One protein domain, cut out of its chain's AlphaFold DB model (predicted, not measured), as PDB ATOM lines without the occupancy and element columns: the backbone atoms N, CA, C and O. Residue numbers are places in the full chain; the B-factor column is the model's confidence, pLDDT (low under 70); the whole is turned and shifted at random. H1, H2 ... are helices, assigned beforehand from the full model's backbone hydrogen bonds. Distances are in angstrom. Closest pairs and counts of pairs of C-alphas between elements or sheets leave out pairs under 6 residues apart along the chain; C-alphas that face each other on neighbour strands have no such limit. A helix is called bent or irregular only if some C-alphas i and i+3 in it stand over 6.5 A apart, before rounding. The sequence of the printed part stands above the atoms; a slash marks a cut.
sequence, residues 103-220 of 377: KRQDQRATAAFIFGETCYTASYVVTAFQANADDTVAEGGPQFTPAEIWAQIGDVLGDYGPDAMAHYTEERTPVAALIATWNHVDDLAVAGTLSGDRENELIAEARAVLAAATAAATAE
ATOM      1  N   LYS A 103      73.632 135.702 203.802       77.38
ATOM      2  CA  LYS A 103      72.186 135.454 203.705       77.38
ATOM      3  C   LYS A 103      71.718 135.192 202.274       77.38
ATOM      4  O   LYS A 103      70.854 134.344 202.076       77.38
ATOM      5  N   ARG A 104      72.253 135.898 201.272       77.19
ATOM      6  CA  ARG A 104      71.923 135.632 199.859       77.19
ATOM      7  C   ARG A 104      72.403 134.252 199.416       77.19
ATOM      8  O   ARG A 104      71.692 133.581 198.671       77.19
ATOM      9  N   GLN A 105      73.576 133.820 199.873       75.12
ATOM     10  CA  GLN A 105      74.099 132.482 199.584       75.12
ATOM     11  C   GLN A 105      73.221 131.397 200.219       75.12
ATOM     12  O   GLN A 105      72.865 130.437 199.537       75.12
ATOM     13  N   ASP A 106      72.779 131.595 201.465       77.00
ATOM     14  CA  ASP A 106      71.853 130.681 202.142       77.00
ATOM     15  C   ASP A 106      70.504 130.582 201.410       77.00
ATOM     16  O   ASP A 106      69.961 129.486 201.251       77.00
ATOM     17  N   GLN A 107      69.974 131.702 200.899       83.25
ATOM     18  CA  GLN A 107      68.747 131.696 200.092       83.25
ATOM     19  C   GLN A 107      68.923 130.867 198.813       83.25
ATOM     20  O   GLN A 107      68.066 130.049 198.501       83.25
ATOM     21  N   ARG A 108      70.047 131.009 198.105       79.62
ATOM     22  CA  ARG A 108      70.324 130.255 196.868       79.62
ATOM     23  C   ARG A 108      70.580 128.767 197.111       79.62
ATOM     24  O   ARG A 108      70.123 127.935 196.335       79.62
ATOM     25  N   ALA A 109      71.246 128.410 198.208       76.38
ATOM     26  CA  ALA A 109      71.377 127.013 198.618       76.38
ATOM     27  C   ALA A 109      70.002 126.391 198.933       76.38
ATOM     28  O   ALA A 109      69.694 125.288 198.484       76.38
ATOM     29  N   THR A 110      69.151 127.132 199.648       79.69
ATOM     30  CA  THR A 110      67.773 126.712 199.952       79.69
ATOM     31  C   THR A 110      66.932 126.574 198.679       79.69
ATOM     32  O   THR A 110      66.180 125.614 198.532       79.69
ATOM     33  N   ALA A 111      67.098 127.495 197.729       79.31
ATOM     34  CA  ALA A 111      66.451 127.469 196.422       79.31
ATOM     35  C   ALA A 111      66.817 126.207 195.623       79.31
ATOM     36  O   ALA A 111      65.929 125.532 195.104       79.31
ATOM     37  N   ALA A 112      68.101 125.833 195.609       77.12
ATOM     38  CA  ALA A 112      68.589 124.606 194.976       77.12
ATOM     39  C   ALA A 112      67.959 123.345 195.545       77.12
ATOM     40  O   ALA A 112      67.535 122.469 194.791       77.12
ATOM     41  N   PHE A 113      67.843 123.284 196.868       81.44
ATOM     42  CA  PHE A 113      67.160 122.191 197.534       81.44
ATOM     43  C   PHE A 113      65.672 122.129 197.151       81.44
ATOM     44  O   PHE A 113      65.209 121.098 196.667       81.44
ATOM     45  N   ILE A 114      64.935 123.240 197.286       79.12
ATOM     46  CA  ILE A 114      63.498 123.292 196.970       79.12
ATOM     47  C   ILE A 114      63.247 122.913 195.512       79.12
ATOM     48  O   ILE A 114      62.366 122.099 195.243       79.12
ATOM     49  N   PHE A 115      64.028 123.466 194.578       83.19
ATOM     50  CA  PHE A 115      63.929 123.149 193.157       83.19
ATOM     51  C   PHE A 115      64.197 121.662 192.900       83.19
ATOM     52  O   PHE A 115      63.391 121.012 192.233       83.19
ATOM     53  N   GLY A 116      65.260 121.096 193.482       75.94
ATOM     54  CA  GLY A 116      65.587 119.674 193.366       75.94
ATOM     55  C   GLY A 116      64.470 118.747 193.857       75.94
ATOM     56  O   GLY A 116      64.216 117.714 193.244       75.94
ATOM     57  N   GLU A 117      63.734 119.143 194.894       84.25
ATOM     58  CA  GLU A 117      62.616 118.371 195.450       84.25
ATOM     59  C   GLU A 117      61.317 118.452 194.621       84.25
ATOM     60  O   GLU A 117      60.340 117.746 194.906       84.25
ATOM     61  N   THR A 118      61.253 119.292 193.583       81.81
ATOM     62  CA  THR A 118      60.018 119.467 192.796       81.81
ATOM     63  C   THR A 118      59.680 118.257 191.934       81.81
ATOM     64  O   THR A 118      58.526 117.831 191.906       81.81
ATOM     65  N   CYS A 119      60.672 117.688 191.251       77.75
ATOM     66  CA  CYS A 119      60.525 116.532 190.374       77.75
ATOM     67  C   CYS A 119      61.872 115.839 190.157       77.75
ATOM     68  O   CYS A 119      62.933 116.399 190.442       77.75
ATOM     69  N   TYR A 120      61.835 114.628 189.597       77.38
ATOM     70  CA  TYR A 120      63.047 113.855 189.335       77.38
ATOM     71  C   TYR A 120      64.030 114.603 188.424       77.38
ATOM     72  O   TYR A 120      65.230 114.629 188.696       77.38
ATOM     73  N   THR A 121      63.528 115.261 187.376       73.50
ATOM     74  CA  THR A 121      64.364 116.021 186.438       73.50
ATOM     75  C   THR A 121      65.108 117.166 187.118       73.50
ATOM     76  O   THR A 121      66.309 117.322 186.904       73.50
ATOM     77  N   ALA A 122      64.432 117.936 187.972       77.25
ATOM     78  CA  ALA A 122      65.063 119.021 188.716       77.25
ATOM     79  C   ALA A 122      66.124 118.491 189.699       77.25
ATOM     80  O   ALA A 122      67.231 119.026 189.749       77.25
ATOM     81  N   SER A 123      65.829 117.392 190.405       79.00
ATOM     82  CA  SER A 123      66.787 116.704 191.284       79.00
ATOM     83  C   SER A 123      68.050 116.273 190.535       79.00
ATOM     84  O   SER A 123      69.167 116.515 190.999       79.00
ATOM     85  N   TYR A 124      67.884 115.677 189.349       72.00
ATOM     86  CA  TYR A 124      68.995 115.233 188.512       72.00
ATOM     87  C   TYR A 124      69.890 116.399 188.090       72.00
ATOM     88  O   TYR A 124      71.110 116.310 188.224       72.00
ATOM     89  N   VAL A 125      69.292 117.505 187.637       69.31
ATOM     90  CA  VAL A 125      70.028 118.712 187.241       69.31
ATOM     91  C   VAL A 125      70.830 119.261 188.422       69.31
ATOM     92  O   VAL A 125      72.044 119.413 188.310       69.31
ATOM     93  N   VAL A 126      70.194 119.483 189.576       71.06
ATOM     94  CA  VAL A 126      70.877 119.995 190.778       71.06
ATOM     95  C   VAL A 126      72.036 119.083 191.185       71.06
ATOM     96  O   VAL A 126      73.150 119.559 191.407       71.06
ATOM     97  N   THR A 127      71.802 117.771 191.214       70.06
ATOM     98  CA  THR A 127      72.820 116.782 191.595       70.06
ATOM     99  C   THR A 127      73.984 116.753 190.607       70.06
ATOM    100  O   THR A 127      75.132 116.653 191.026       70.06
ATOM    101  N   ALA A 128      73.725 116.859 189.300       63.09
ATOM    102  CA  ALA A 128      74.770 116.853 188.280       63.09
ATOM    103  C   ALA A 128      75.703 118.069 188.403       63.09
ATOM    104  O   ALA A 128      76.921 117.917 188.312       63.09
ATOM    105  N   PHE A 129      75.154 119.261 188.660       66.88
ATOM    106  CA  PHE A 129      75.966 120.464 188.868       66.88
ATOM    107  C   PHE A 129      76.731 120.436 190.191       66.88
ATOM    108  O   PHE A 129      77.889 120.845 190.226       66.88
ATOM    109  N   GLN A 130      76.130 119.900 191.256       65.06
ATOM    110  CA  GLN A 130      76.829 119.679 192.524       65.06
ATOM    111  C   GLN A 130      77.980 118.680 192.364       65.06
ATOM    112  O   GLN A 130      79.098 118.980 192.765       65.06
ATOM    113  N   ALA A 131      77.746 117.550 191.694       61.94
ATOM    114  CA  ALA A 131      78.782 116.554 191.430       61.94
ATOM    115  C   ALA A 131      79.923 117.123 190.572       61.94
ATOM    116  O   ALA A 131      81.085 116.896 190.880       61.94
ATOM    117  N   ASN A 132      79.617 117.918 189.542       54.66
ATOM    118  CA  ASN A 132      80.642 118.574 188.726       54.66
ATOM    119  C   ASN A 132      81.459 119.606 189.526       54.66
ATOM    120  O   ASN A 132      82.672 119.730 189.345       54.66
ATOM    121  N   ALA A 133      80.808 120.346 190.429       54.75
ATOM    122  CA  ALA A 133      81.495 121.255 191.340       54.75
ATOM    123  C   ALA A 133      82.430 120.488 192.291       54.75
ATOM    124  O   ALA A 133      83.589 120.875 192.453       54.75
ATOM    125  N   ASP A 134      81.957 119.375 192.854       56.78
ATOM    126  CA  ASP A 134      82.739 118.501 193.729       56.78
ATOM    127  C   ASP A 134      83.927 117.863 192.990       56.78
ATOM    128  O   ASP A 134      85.050 117.883 193.500       56.78
ATOM    129  N   ASP A 135      83.714 117.367 191.768       51.28
ATOM    130  CA  ASP A 135      84.756 116.785 190.915       51.28
ATOM    131  C   ASP A 135      85.812 117.832 190.540       51.28
ATOM    132  O   ASP A 135      87.011 117.584 190.666       51.28
ATOM    133  N   THR A 136      85.392 119.048 190.176       43.94
ATOM    134  CA  THR A 136      86.319 120.153 189.882       43.94
ATOM    135  C   THR A 136      87.192 120.479 191.094       43.94
ATOM    136  O   THR A 136      88.398 120.685 190.950       43.94
ATOM    137  N   VAL A 137      86.616 120.496 192.300       47.09
ATOM    138  CA  VAL A 137      87.373 120.704 193.542       47.09
ATOM    139  C   VAL A 137      88.316 119.529 193.815       47.09
ATOM    140  O   VAL A 137      89.472 119.747 194.189       47.09
ATOM    141  N   ALA A 138      87.865 118.292 193.596       47.91
ATOM    142  CA  ALA A 138      88.675 117.088 193.769       47.91
ATOM    143  C   ALA A 138      89.877 117.040 192.805       47.91
ATOM    144  O   ALA A 138      90.949 116.558 193.179       47.91
ATOM    145  N   GLU A 139      89.732 117.591 191.599       47.12
ATOM    146  CA  GLU A 139      90.790 117.718 190.591       47.12
ATOM    147  C   GLU A 139      91.730 118.920 190.823       47.12
ATOM    148  O   GLU A 139      92.702 119.110 190.086       47.12
ATOM    149  N   GLY A 140      91.497 119.714 191.874       43.19
ATOM    150  CA  GLY A 140      92.316 120.880 192.223       43.19
ATOM    151  C   GLY A 140      91.929 122.168 191.489       43.19
ATOM    152  O   GLY A 140      92.721 123.114 191.447       43.19
ATOM    153  N   GLY A 141      90.733 122.205 190.905       44.44
ATOM    154  CA  GLY A 141      90.104 123.395 190.348       44.44
ATOM    155  C   GLY A 141      89.555 124.356 191.417       44.44
ATOM    156  O   GLY A 141      89.717 124.133 192.621       44.44
ATOM    157  N   PRO A 142      88.942 125.477 190.993       53.00
ATOM    158  CA  PRO A 142      88.372 126.461 191.909       53.00
ATOM    159  C   PRO A 142      87.161 125.900 192.666       53.00
ATOM    160  O   PRO A 142      86.427 125.060 192.151       53.00
ATOM    161  N   GLN A 143      86.930 126.400 193.882       60.00
ATOM    162  CA  GLN A 143      85.675 126.155 194.597       60.00
ATOM    163  C   GLN A 143      84.555 126.987 193.979       60.00
ATOM    164  O   GLN A 143      84.752 128.175 193.728       60.00
ATOM    165  N   PHE A 144      83.387 126.370 193.800       56.88
ATOM    166  CA  PHE A 144      82.172 127.066 193.398       56.88
ATOM    167  C   PHE A 144      81.344 127.440 194.625       56.88
ATOM    168  O   PHE A 144      81.112 126.631 195.525       56.88
ATOM    169  N   THR A 145      80.879 128.678 194.652       67.06
ATOM    170  CA  THR A 145      79.884 129.156 195.608       67.06
ATOM    171  C   THR A 145      78.492 128.625 195.244       67.06
ATOM    172  O   THR A 145      78.222 128.361 194.066       67.06
ATOM    173  N   PRO A 146      77.555 128.524 196.209       68.31
ATOM    174  CA  PRO A 146      76.158 128.200 195.915       68.31
ATOM    175  C   PRO A 146      75.559 129.096 194.827       68.31
ATOM    176  O   PRO A 146      74.809 128.623 193.983       68.31
ATOM    177  N   ALA A 147      75.934 130.376 194.802       66.62
ATOM    178  CA  ALA A 147      75.539 131.308 193.756       66.62
ATOM    179  C   ALA A 147      76.024 130.940 192.350       66.62
ATOM    180  O   ALA A 147      75.271 131.122 191.399       66.62
ATOM    181  N   GLU A 148      77.255 130.453 192.210       67.25
ATOM    182  CA  GLU A 148      77.806 130.052 190.912       67.25
ATOM    183  C   GLU A 148      77.157 128.764 190.409       67.25
ATOM    184  O   GLU A 148      76.805 128.683 189.237       67.25
ATOM    185  N   ILE A 149      76.924 127.793 191.299       62.19
ATOM    186  CA  ILE A 149      76.185 126.564 190.972       62.19
ATOM    187  C   ILE A 149      74.747 126.910 190.562       62.19
ATOM    188  O   ILE A 149      74.247 126.416 189.556       62.19
ATOM    189  N   TRP A 150      74.094 127.799 191.315       71.25
ATOM    190  CA  TRP A 150      72.734 128.252 191.031       71.25
ATOM    191  C   TRP A 150      72.644 128.985 189.686       71.25
ATOM    192  O   TRP A 150      71.790 128.659 188.869       71.25
ATOM    193  N   ALA A 151      73.566 129.908 189.402       70.94
ATOM    194  CA  ALA A 151      73.622 130.594 188.111       70.94
ATOM    195  C   ALA A 151      73.808 129.612 186.942       70.94
ATOM    196  O   ALA A 151      73.089 129.711 185.953       70.94
ATOM    197  N   GLN A 152      74.695 128.618 187.084       67.75
ATOM    198  CA  GLN A 152      74.921 127.607 186.048       67.75
ATOM    199  C   GLN A 152      73.678 126.765 185.755       67.75
ATOM    200  O   GLN A 152      73.411 126.473 184.594       67.75
ATOM    201  N   ILE A 153      72.905 126.384 186.776       66.19
ATOM    202  CA  ILE A 153      71.657 125.648 186.552       66.19
ATOM    203  C   ILE A 153      70.656 126.519 185.774       66.19
ATOM    204  O   ILE A 153      70.030 126.027 184.836       66.19
ATOM    205  N   GLY A 154      70.538 127.807 186.116       64.31
ATOM    206  CA  GLY A 154      69.683 128.752 185.391       64.31
ATOM    207  C   GLY A 154      70.099 128.930 183.928       64.31
ATOM    208  O   GLY A 154      69.257 128.826 183.036       64.31
ATOM    209  N   ASP A 155      71.398 129.115 183.678       67.00
ATOM    210  CA  ASP A 155      71.965 129.215 182.328       67.00
ATOM    211  C   ASP A 155      71.693 127.936 181.525       67.00
ATOM    212  O   ASP A 155      71.277 127.993 180.374       67.00
ATOM    213  N   VAL A 156      71.840 126.765 182.147       64.94
ATOM    214  CA  VAL A 156      71.607 125.472 181.494       64.94
ATOM    215  C   VAL A 156      70.145 125.238 181.162       64.94
ATOM    216  O   VAL A 156      69.851 124.758 180.072       64.94
ATOM    217  N   LEU A 157      69.218 125.610 182.041       65.25
ATOM    218  CA  LEU A 157      67.791 125.549 181.727       65.25
ATOM    219  C   LEU A 157      67.409 126.524 180.599       65.25
ATOM    220  O   LEU A 157      66.476 126.238 179.853       65.25
ATOM    221  N   GLY A 158      68.121 127.649 180.464       57.12
ATOM    222  CA  GLY A 158      67.936 128.615 179.378       57.12
ATOM    223  C   GLY A 158      68.562 128.196 178.041       57.12
ATOM    224  O   GLY A 158      67.955 128.420 176.994       57.12
ATOM    225  N   ASP A 159      69.747 127.578 178.072       54.56
ATOM    226  CA  ASP A 159      70.562 127.265 176.889       54.56
ATOM    227  C   ASP A 159      70.349 125.840 176.353       54.56
ATOM    228  O   ASP A 159      70.423 125.612 175.139       54.56
ATOM    229  N   TYR A 160      70.084 124.857 177.220       52.38
ATOM    230  CA  TYR A 160      69.811 123.489 176.785       52.38
ATOM    231  C   TYR A 160      68.344 123.366 176.374       52.38
ATOM    232  O   TYR A 160      67.440 123.208 177.193       52.38
ATOM    233  N   GLY A 161      68.115 123.417 175.061       49.47
ATOM    234  CA  GLY A 161      66.808 123.151 174.471       49.47
ATOM    235  C   GLY A 161      66.222 121.782 174.874       49.47
ATOM    236  O   GLY A 161      66.937 120.908 175.377       49.47
ATOM    237  N   PRO A 162      64.918 121.563 174.619       49.31
ATOM    238  CA  PRO A 162      64.176 120.364 175.030       49.31
ATOM    239  C   PRO A 162      64.848 119.029 174.670       49.31
ATOM    240  O   PRO A 162      64.739 118.071 175.434       49.31
ATOM    241  N   ASP A 163      65.609 118.980 173.575       48.62
ATOM    242  CA  ASP A 163      66.287 117.773 173.087       48.62
ATOM    243  C   ASP A 163      67.411 117.273 174.002       48.62
ATOM    244  O   ASP A 163      67.609 116.067 174.150       48.62
ATOM    245  N   ALA A 164      68.148 118.178 174.649       47.78
ATOM    246  CA  ALA A 164      69.233 117.770 175.530       47.78
ATOM    247  C   ALA A 164      68.696 117.185 176.836       47.78
ATOM    248  O   ALA A 164      69.212 116.173 177.300       47.78
ATOM    249  N   MET A 165      67.618 117.755 177.377       52.44
ATOM    250  CA  MET A 165      66.951 117.240 178.574       52.44
ATOM    251  C   MET A 165      66.150 115.959 178.307       52.44
ATOM    252  O   MET A 165      66.071 115.100 179.187       52.44
ATOM    253  N   ALA A 166      65.637 115.770 177.085       51.44
ATOM    254  CA  ALA A 166      64.926 114.557 176.671       51.44
ATOM    255  C   ALA A 166      65.782 113.277 176.742       51.44
ATOM    256  O   ALA A 166      65.237 112.176 176.821       51.44
ATOM    257  N   HIS A 167      67.114 113.400 176.738       48.25
ATOM    258  CA  HIS A 167      68.024 112.265 176.897       48.25
ATOM    259  C   HIS A 167      68.242 111.829 178.351       48.25
ATOM    260  O   HIS A 167      68.717 110.712 178.570       48.25
ATOM    261  N   TYR A 168      67.903 112.669 179.334       47.53
ATOM    262  CA  TYR A 168      68.265 112.438 180.735       47.53
ATOM    263  C   TYR A 168      67.110 111.983 181.625       47.53
ATOM    264  O   TYR A 168      67.373 111.477 182.715       47.53
ATOM    265  N   THR A 169      65.848 112.090 181.188       46.62
ATOM    266  CA  THR A 169      64.709 111.703 182.034       46.62
ATOM    267  C   THR A 169      63.662 110.854 181.319       46.62
ATOM    268  O   THR A 169      63.122 111.228 180.282       46.62
ATOM    269  N   GLU A 170      63.332 109.699 181.916       46.28
ATOM    270  CA  GLU A 170      62.162 108.886 181.530       46.28
ATOM    271  C   GLU A 170      60.843 109.647 181.791       46.28
ATOM    272  O   GLU A 170      59.844 109.427 181.105       46.28
ATOM    273  N   GLU A 171      60.857 110.585 182.745       52.97
ATOM    274  CA  GLU A 171      59.814 111.591 182.952       52.97
ATOM    275  C   GLU A 171      60.000 112.733 181.938       52.97
ATOM    276  O   GLU A 171      60.960 113.504 182.013       52.97
ATOM    277  N   ARG A 172      59.083 112.849 180.971       64.50
ATOM    278  CA  ARG A 172      59.032 113.971 180.019       64.50
ATOM    279  C   ARG A 172      58.457 115.220 180.691       64.50
ATOM    280  O   ARG A 172      57.396 115.698 180.302       64.50
ATOM    281  N   THR A 173      59.124 115.732 181.720       72.25
ATOM    282  CA  THR A 173      58.774 117.047 182.265       72.25
ATOM    283  C   THR A 173      59.102 118.099 181.202       72.25
ATOM    284  O   THR A 173      60.263 118.177 180.790       72.25
ATOM    285  N   PRO A 174      58.129 118.895 180.718       79.12
ATOM    286  CA  PRO A 174      58.406 119.904 179.702       79.12
ATOM    287  C   PRO A 174      59.451 120.906 180.205       79.12
ATOM    288  O   PRO A 174      59.339 121.410 181.323       79.12
ATOM    289  N   VAL A 175      60.440 121.248 179.373       79.56
ATOM    290  CA  VAL A 175      61.491 122.213 179.756       79.56
ATOM    291  C   VAL A 175      60.895 123.569 180.136       79.56
ATOM    292  O   VAL A 175      61.311 124.161 181.127       79.56
ATOM    293  N   ALA A 176      59.842 124.014 179.446       81.25
ATOM    294  CA  ALA A 176      59.115 125.229 179.811       81.25
ATOM    295  C   ALA A 176      58.556 125.183 181.248       81.25
ATOM    296  O   ALA A 176      58.575 126.192 181.953       81.25
ATOM    297  N   ALA A 177      58.115 124.010 181.717       83.94
ATOM    298  CA  ALA A 177      57.624 123.830 183.080       83.94
ATOM    299  C   ALA A 177      58.759 123.853 184.116       83.94
ATOM    300  O   ALA A 177      58.592 124.422 185.198       83.94
ATOM    301  N   LEU A 178      59.929 123.307 183.773       83.75
ATOM    302  CA  LEU A 178      61.132 123.406 184.604       83.75
ATOM    303  C   LEU A 178      61.615 124.854 184.725       83.75
ATOM    304  O   LEU A 178      61.854 125.305 185.840       83.75
ATOM    305  N   ILE A 179      61.679 125.599 183.615       84.62
ATOM    306  CA  ILE A 179      62.058 127.022 183.605       84.62
ATOM    307  C   ILE A 179      61.080 127.850 184.446       84.62
ATOM    308  O   ILE A 179      61.501 128.677 185.250       84.62
ATOM    309  N   ALA A 180      59.769 127.621 184.305       87.25
ATOM    310  CA  ALA A 180      58.768 128.334 185.098       87.25
ATOM    311  C   ALA A 180      58.936 128.074 186.604       87.25
ATOM    312  O   ALA A 180      58.872 129.001 187.411       87.25
ATOM    313  N   THR A 181      59.197 126.818 186.972       89.38
ATOM    314  CA  THR A 181      59.434 126.413 188.363       89.38
ATOM    315  C   THR A 181      60.735 127.003 188.905       89.38
ATOM    316  O   THR A 181      60.757 127.511 190.022       89.38
ATOM    317  N   TRP A 182      61.800 126.993 188.102       88.00
ATOM    318  CA  TRP A 182      63.082 127.612 188.423       88.00
ATOM    319  C   TRP A 182      62.932 129.105 188.712       88.00
ATOM    320  O   TRP A 182      63.297 129.556 189.794       88.00
ATOM    321  N   ASN A 183      62.329 129.852 187.783       90.25
ATOM    322  CA  ASN A 183      62.137 131.298 187.914       90.25
ATOM    323  C   ASN A 183      61.326 131.646 189.162       90.25
ATOM    324  O   ASN A 183      61.667 132.577 189.881       90.25
ATOM    325  N   HIS A 184      60.287 130.863 189.458       93.06
ATOM    326  CA  HIS A 184      59.500 131.055 190.670       93.06
ATOM    327  C   HIS A 184      60.348 130.909 191.945       93.06
ATOM    328  O   HIS A 184      60.270 131.748 192.841       93.06
ATOM    329  N   VAL A 185      61.174 129.864 192.030       89.25
ATOM    330  CA  VAL A 185      62.035 129.631 193.197       89.25
ATOM    331  C   VAL A 185      63.159 130.677 193.283       89.25
ATOM    332  O   VAL A 185      63.482 131.128 194.383       89.25
ATOM    333  N   ASP A 186      63.714 131.114 192.148       88.69
ATOM    334  CA  ASP A 186      64.717 132.187 192.095       88.69
ATOM    335  C   ASP A 186      64.142 133.532 192.563       88.69
ATOM    336  O   ASP A 186      64.743 134.194 193.408       88.69
ATOM    337  N   ASP A 187      62.931 133.895 192.128       90.69
ATOM    338  CA  ASP A 187      62.240 135.108 192.580       90.69
ATOM    339  C   ASP A 187      62.052 135.117 194.107       90.69
ATOM    340  O   ASP A 187      62.278 136.136 194.771       90.69
ATOM    341  N   LEU A 188      61.694 133.969 194.695       90.88
ATOM    342  CA  LEU A 188      61.557 133.819 196.147       90.88
ATOM    343  C   LEU A 188      62.900 133.954 196.881       90.88
ATOM    344  O   LEU A 188      62.941 134.541 197.973       90.88
ATOM    345  N   ALA A 189      63.982 133.442 196.289       85.00
ATOM    346  CA  ALA A 189      65.339 133.551 196.816       85.00
ATOM    347  C   ALA A 189      65.856 134.996 196.756       85.00
ATOM    348  O   ALA A 189      66.405 135.502 197.737       85.00
ATOM    349  N   VAL A 190      65.626 135.692 195.636       84.56
ATOM    350  CA  VAL A 190      65.963 137.111 195.443       84.56
ATOM    351  C   VAL A 190      65.180 137.995 196.414       84.56
ATOM    352  O   VAL A 190      65.740 138.935 196.983       84.56
ATOM    353  N   ALA A 191      63.909 137.672 196.658       88.50
ATOM    354  CA  ALA A 191      63.087 138.354 197.652       88.50
ATOM    355  C   ALA A 191      63.507 138.055 199.107       88.50
ATOM    356  O   ALA A 191      63.064 138.752 200.022       88.50
ATOM    357  N   GLY A 192      64.355 137.045 199.340       84.25
ATOM    358  CA  GLY A 192      64.807 136.641 200.674       84.25
ATOM    359  C   GLY A 192      63.712 135.986 201.515       84.25
ATOM    360  O   GLY A 192      63.684 136.153 202.735       84.25
ATOM    361  N   THR A 193      62.767 135.310 200.860       89.06
ATOM    362  CA  THR A 193      61.543 134.784 201.490       89.06
ATOM    363  C   THR A 193      61.570 133.279 201.744       89.06
ATOM    364  O   THR A 193      60.617 132.746 202.320       89.06
ATOM    365  N   LEU A 194      62.652 132.592 201.367       80.75
ATOM    366  CA  LEU A 194      62.823 131.171 201.648       80.75
ATOM    367  C   LEU A 194      63.208 130.986 203.119       80.75
ATOM    368  O   LEU A 194      64.120 131.641 203.631       80.75
ATOM    369  N   SER A 195      62.518 130.084 203.812       78.31
ATOM    370  CA  SER A 195      62.851 129.709 205.185       78.31
ATOM    371  C   SER A 195      62.621 128.219 205.410       78.31
ATOM    372  O   SER A 195      61.677 127.641 204.868       78.31
ATOM    373  N   GLY A 196      63.459 127.611 206.254       69.88
ATOM    374  CA  GLY A 196      63.319 126.197 206.625       69.88
ATOM    375  C   GLY A 196      61.975 125.890 207.298       69.88
ATOM    376  O   GLY A 196      61.389 124.838 207.070       69.88
ATOM    377  N   ASP A 197      61.411 126.848 208.041       74.38
ATOM    378  CA  ASP A 197      60.101 126.688 208.690       74.38
ATOM    379  C   ASP A 197      58.947 126.496 207.688       74.38
ATOM    380  O   ASP A 197      57.895 125.971 208.051       74.38
ATOM    381  N   ARG A 198      59.132 126.917 206.429       78.00
ATOM    382  CA  ARG A 198      58.140 126.811 205.349       78.00
ATOM    383  C   ARG A 198      58.564 125.859 204.237       78.00
ATOM    384  O   ARG A 198      57.909 125.813 203.203       78.00
ATOM    385  N   GLU A 199      59.622 125.083 204.433       79.62
ATOM    386  CA  GLU A 199      60.233 124.247 203.394       79.62
ATOM    387  C   GLU A 199      59.212 123.358 202.664       79.62
ATOM    388  O   GLU A 199      59.096 123.413 201.442       79.62
ATOM    389  N   ASN A 200      58.381 122.624 203.409       76.69
ATOM    390  CA  ASN A 200      57.342 121.769 202.822       76.69
ATOM    391  C   ASN A 200      56.273 122.557 202.046       76.69
ATOM    392  O   ASN A 200      55.758 122.066 201.041       76.69
ATOM    393  N   GLU A 201      55.919 123.761 202.508       78.69
ATOM    394  CA  GLU A 201      54.965 124.634 201.812       78.69
ATOM    395  C   GLU A 201      55.560 125.138 200.497       78.69
ATOM    396  O   GLU A 201      54.885 125.105 199.473       78.69
ATOM    397  N   LEU A 202      56.833 125.540 200.518       77.94
ATOM    398  CA  LEU A 202      57.564 126.040 199.356       77.94
ATOM    399  C   LEU A 202      57.777 124.938 198.308       77.94
ATOM    400  O   LEU A 202      57.601 125.181 197.118       77.94
ATOM    401  N   ILE A 203      58.070 123.703 198.733       81.25
ATOM    402  CA  ILE A 203      58.131 122.541 197.831       81.25
ATOM    403  C   ILE A 203      56.756 122.276 197.205       81.25
ATOM    404  O   ILE A 203      56.659 122.012 196.006       81.25
ATOM    405  N   ALA A 204      55.678 122.339 197.992       83.31
ATOM    406  CA  ALA A 204      54.325 122.153 197.473       83.31
ATOM    407  C   ALA A 204      53.925 123.261 196.481       83.31
ATOM    408  O   ALA A 204      53.318 122.963 195.453       83.31
ATOM    409  N   GLU A 205      54.295 124.511 196.761       87.44
ATOM    410  CA  GLU A 205      54.092 125.663 195.879       87.44
ATOM    411  C   GLU A 205      54.846 125.487 194.555       87.44
ATOM    412  O   GLU A 205      54.238 125.543 193.485       87.44
ATOM    413  N   ALA A 206      56.133 125.142 194.612       84.38
ATOM    414  CA  ALA A 206      56.946 124.895 193.425       84.38
ATOM    415  C   ALA A 206      56.421 123.705 192.591       84.38
ATOM    416  O   ALA A 206      56.358 123.782 191.365       84.38
ATOM    417  N   ARG A 207      55.936 122.629 193.232       88.69
ATOM    418  CA  ARG A 207      55.246 121.519 192.542       88.69
ATOM    419  C   ARG A 207      53.935 121.953 191.884       88.69
ATOM    420  O   ARG A 207      53.592 121.440 190.819       88.69
ATOM    421  N   ALA A 208      53.197 122.884 192.487       88.69
ATOM    422  CA  ALA A 208      51.978 123.428 191.893       88.69
ATOM    423  C   ALA A 208      52.285 124.281 190.652       88.69
ATOM    424  O   ALA A 208      51.584 124.154 189.645       88.69
ATOM    425  N   VAL A 209      53.355 125.083 190.690       92.06
ATOM    426  CA  VAL A 209      53.861 125.823 189.520       92.06
ATOM    427  C   VAL A 209      54.242 124.857 188.400       92.06
ATOM    428  O   VAL A 209      53.790 125.030 187.267       92.06
ATOM    429  N   LEU A 210      54.984 123.796 188.727       87.81
ATOM    430  CA  LEU A 210      55.370 122.764 187.769       87.81
ATOM    431  C   LEU A 210      54.150 122.113 187.103       87.81
ATOM    432  O   LEU A 210      54.099 121.992 185.878       87.81
ATOM    433  N   ALA A 211      53.151 121.716 187.895       86.12
ATOM    434  CA  ALA A 211      51.936 121.081 187.392       86.12
ATOM    435  C   ALA A 211      51.126 122.017 186.479       86.12
ATOM    436  O   ALA A 211      50.670 121.595 185.415       86.12
ATOM    437  N   ALA A 212      50.978 123.288 186.862       89.88
ATOM    438  CA  ALA A 212      50.266 124.282 186.064       89.88
ATOM    439  C   ALA A 212      50.971 124.554 184.725       89.88
ATOM    440  O   ALA A 212      50.324 124.565 183.678       89.88
ATOM    441  N   ALA A 213      52.295 124.718 184.748       87.50
ATOM    442  CA  ALA A 213      53.083 124.957 183.543       87.50
ATOM    443  C   ALA A 213      53.129 123.725 182.622       87.50
ATOM    444  O   ALA A 213      53.081 123.863 181.403       87.50
ATOM    445  N   THR A 214      53.148 122.517 183.195       84.56
ATOM    446  CA  THR A 214      53.051 121.265 182.431       84.56
ATOM    447  C   THR A 214      51.709 121.167 181.709       84.56
ATOM    448  O   THR A 214      51.681 120.875 180.518       84.56
ATOM    449  N   ALA A 215      50.603 121.462 182.400       86.12
ATOM    450  CA  ALA A 215      49.270 121.440 181.802       86.12
ATOM    451  C   ALA A 215      49.124 122.458 180.657       86.12
ATOM    452  O   ALA A 215      48.501 122.151 179.641       86.12
ATOM    453  N   ALA A 216      49.719 123.647 180.804       84.94
ATOM    454  CA  ALA A 216      49.747 124.656 179.749       84.94
ATOM    455  C   ALA A 216      50.528 124.170 178.516       84.94
ATOM    456  O   ALA A 216      50.010 124.248 177.409       84.94
ATOM    457  N   ALA A 217      51.718 123.591 178.715       79.31
ATOM    458  CA  ALA A 217      52.538 123.067 177.622       79.31
ATOM    459  C   ALA A 217      51.832 121.946 176.837       79.31
ATOM    460  O   ALA A 217      51.927 121.894 175.620       79.31
ATOM    461  N   THR A 218      51.079 121.073 177.514       74.12
ATOM    462  CA  THR A 218      50.329 119.997 176.842       74.12
ATOM    463  C   THR A 218      49.090 120.475 176.090       74.12
ATOM    464  O   THR A 218      48.622 119.775 175.203       74.12
ATOM    465  N   ALA A 219      48.535 121.638 176.444       76.56
ATOM    466  CA  ALA A 219      47.348 122.180 175.783       76.56
ATOM    467  C   ALA A 219      47.672 122.864 174.443       76.56
ATOM    468  O   ALA A 219      46.777 123.027 173.621       76.56
ATOM    469  N   GLU A 220      48.927 123.267 174.225       64.69
ATOM    470  CA  GLU A 220      49.377 123.933 172.994       64.69
ATOM    471  C   GLU A 220      49.718 122.946 171.858       64.69
ATOM    472  O   GLU A 220      49.697 123.341 170.694       64.69
TER     473      GLU A 220
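What this domain is: This is residues 103 to 220 of the 377 residues of an uncharacterized protein of Streptomyces tirandamycinicus (UniProt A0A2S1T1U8). Helices H3, H5 and H6 stand roughly side by side, H5 between the other two and folding back into H6 as a long hairpin. H2 crosses H3 at a steep tilt, H1 runs along H5 and reaches H2 and H6 with its last residues, and small H4 sits near the beginning of H5. You have 118 residues with six named helices, H1 to H6 in order, and no named strand: all helix, compact, radius of gyration of the C-alphas 14.3 A, flat at 47 by 35 by 19 A.

Where its parts are: Find C-alpha 103 at (72.186, 135.454, 203.705); from there H1 runs to residue 116, 20.0 A. H2 is residues 120 to 138, 26.2 A; H3, 146 to 159, 19.9 A; H4, 162 to 166, 6.1 A; H5, 175 to 190, 22.1 A. H6, residues 196 to 220, 36.5 A, ends at C-alpha 220, (49.377, 123.933, 172.994); it is irregular, with C-alphas 197 and 200 8.1 A apart.

How they stand to each other: Begin at the hub, H1, which touches H2, H3, H5 and H6. Its closest C-alphas to H5 are Gln 107 and Ala 189, 5.1 A, at a shallow tilt of 26 degrees, opposite ways. The hairpin H5 and H6 touches closest at the C-alphas of Ala 177 and Ala 213, 4.7 A. H4 and H6 are apart. Every O i to N i+4 pair is within hydrogen-bond range in H1 to H5; in H6, 18 of 21 are.

The domain as a whole: Look from Gly 140 to Ala 219, whose C-alphas are farthest apart, 47.9 A. The printed part has no cut and no long link. Mean pLDDT of the printed part is 72.0; 46 residues are under 70, among them 128 to 149 and 152 to 172.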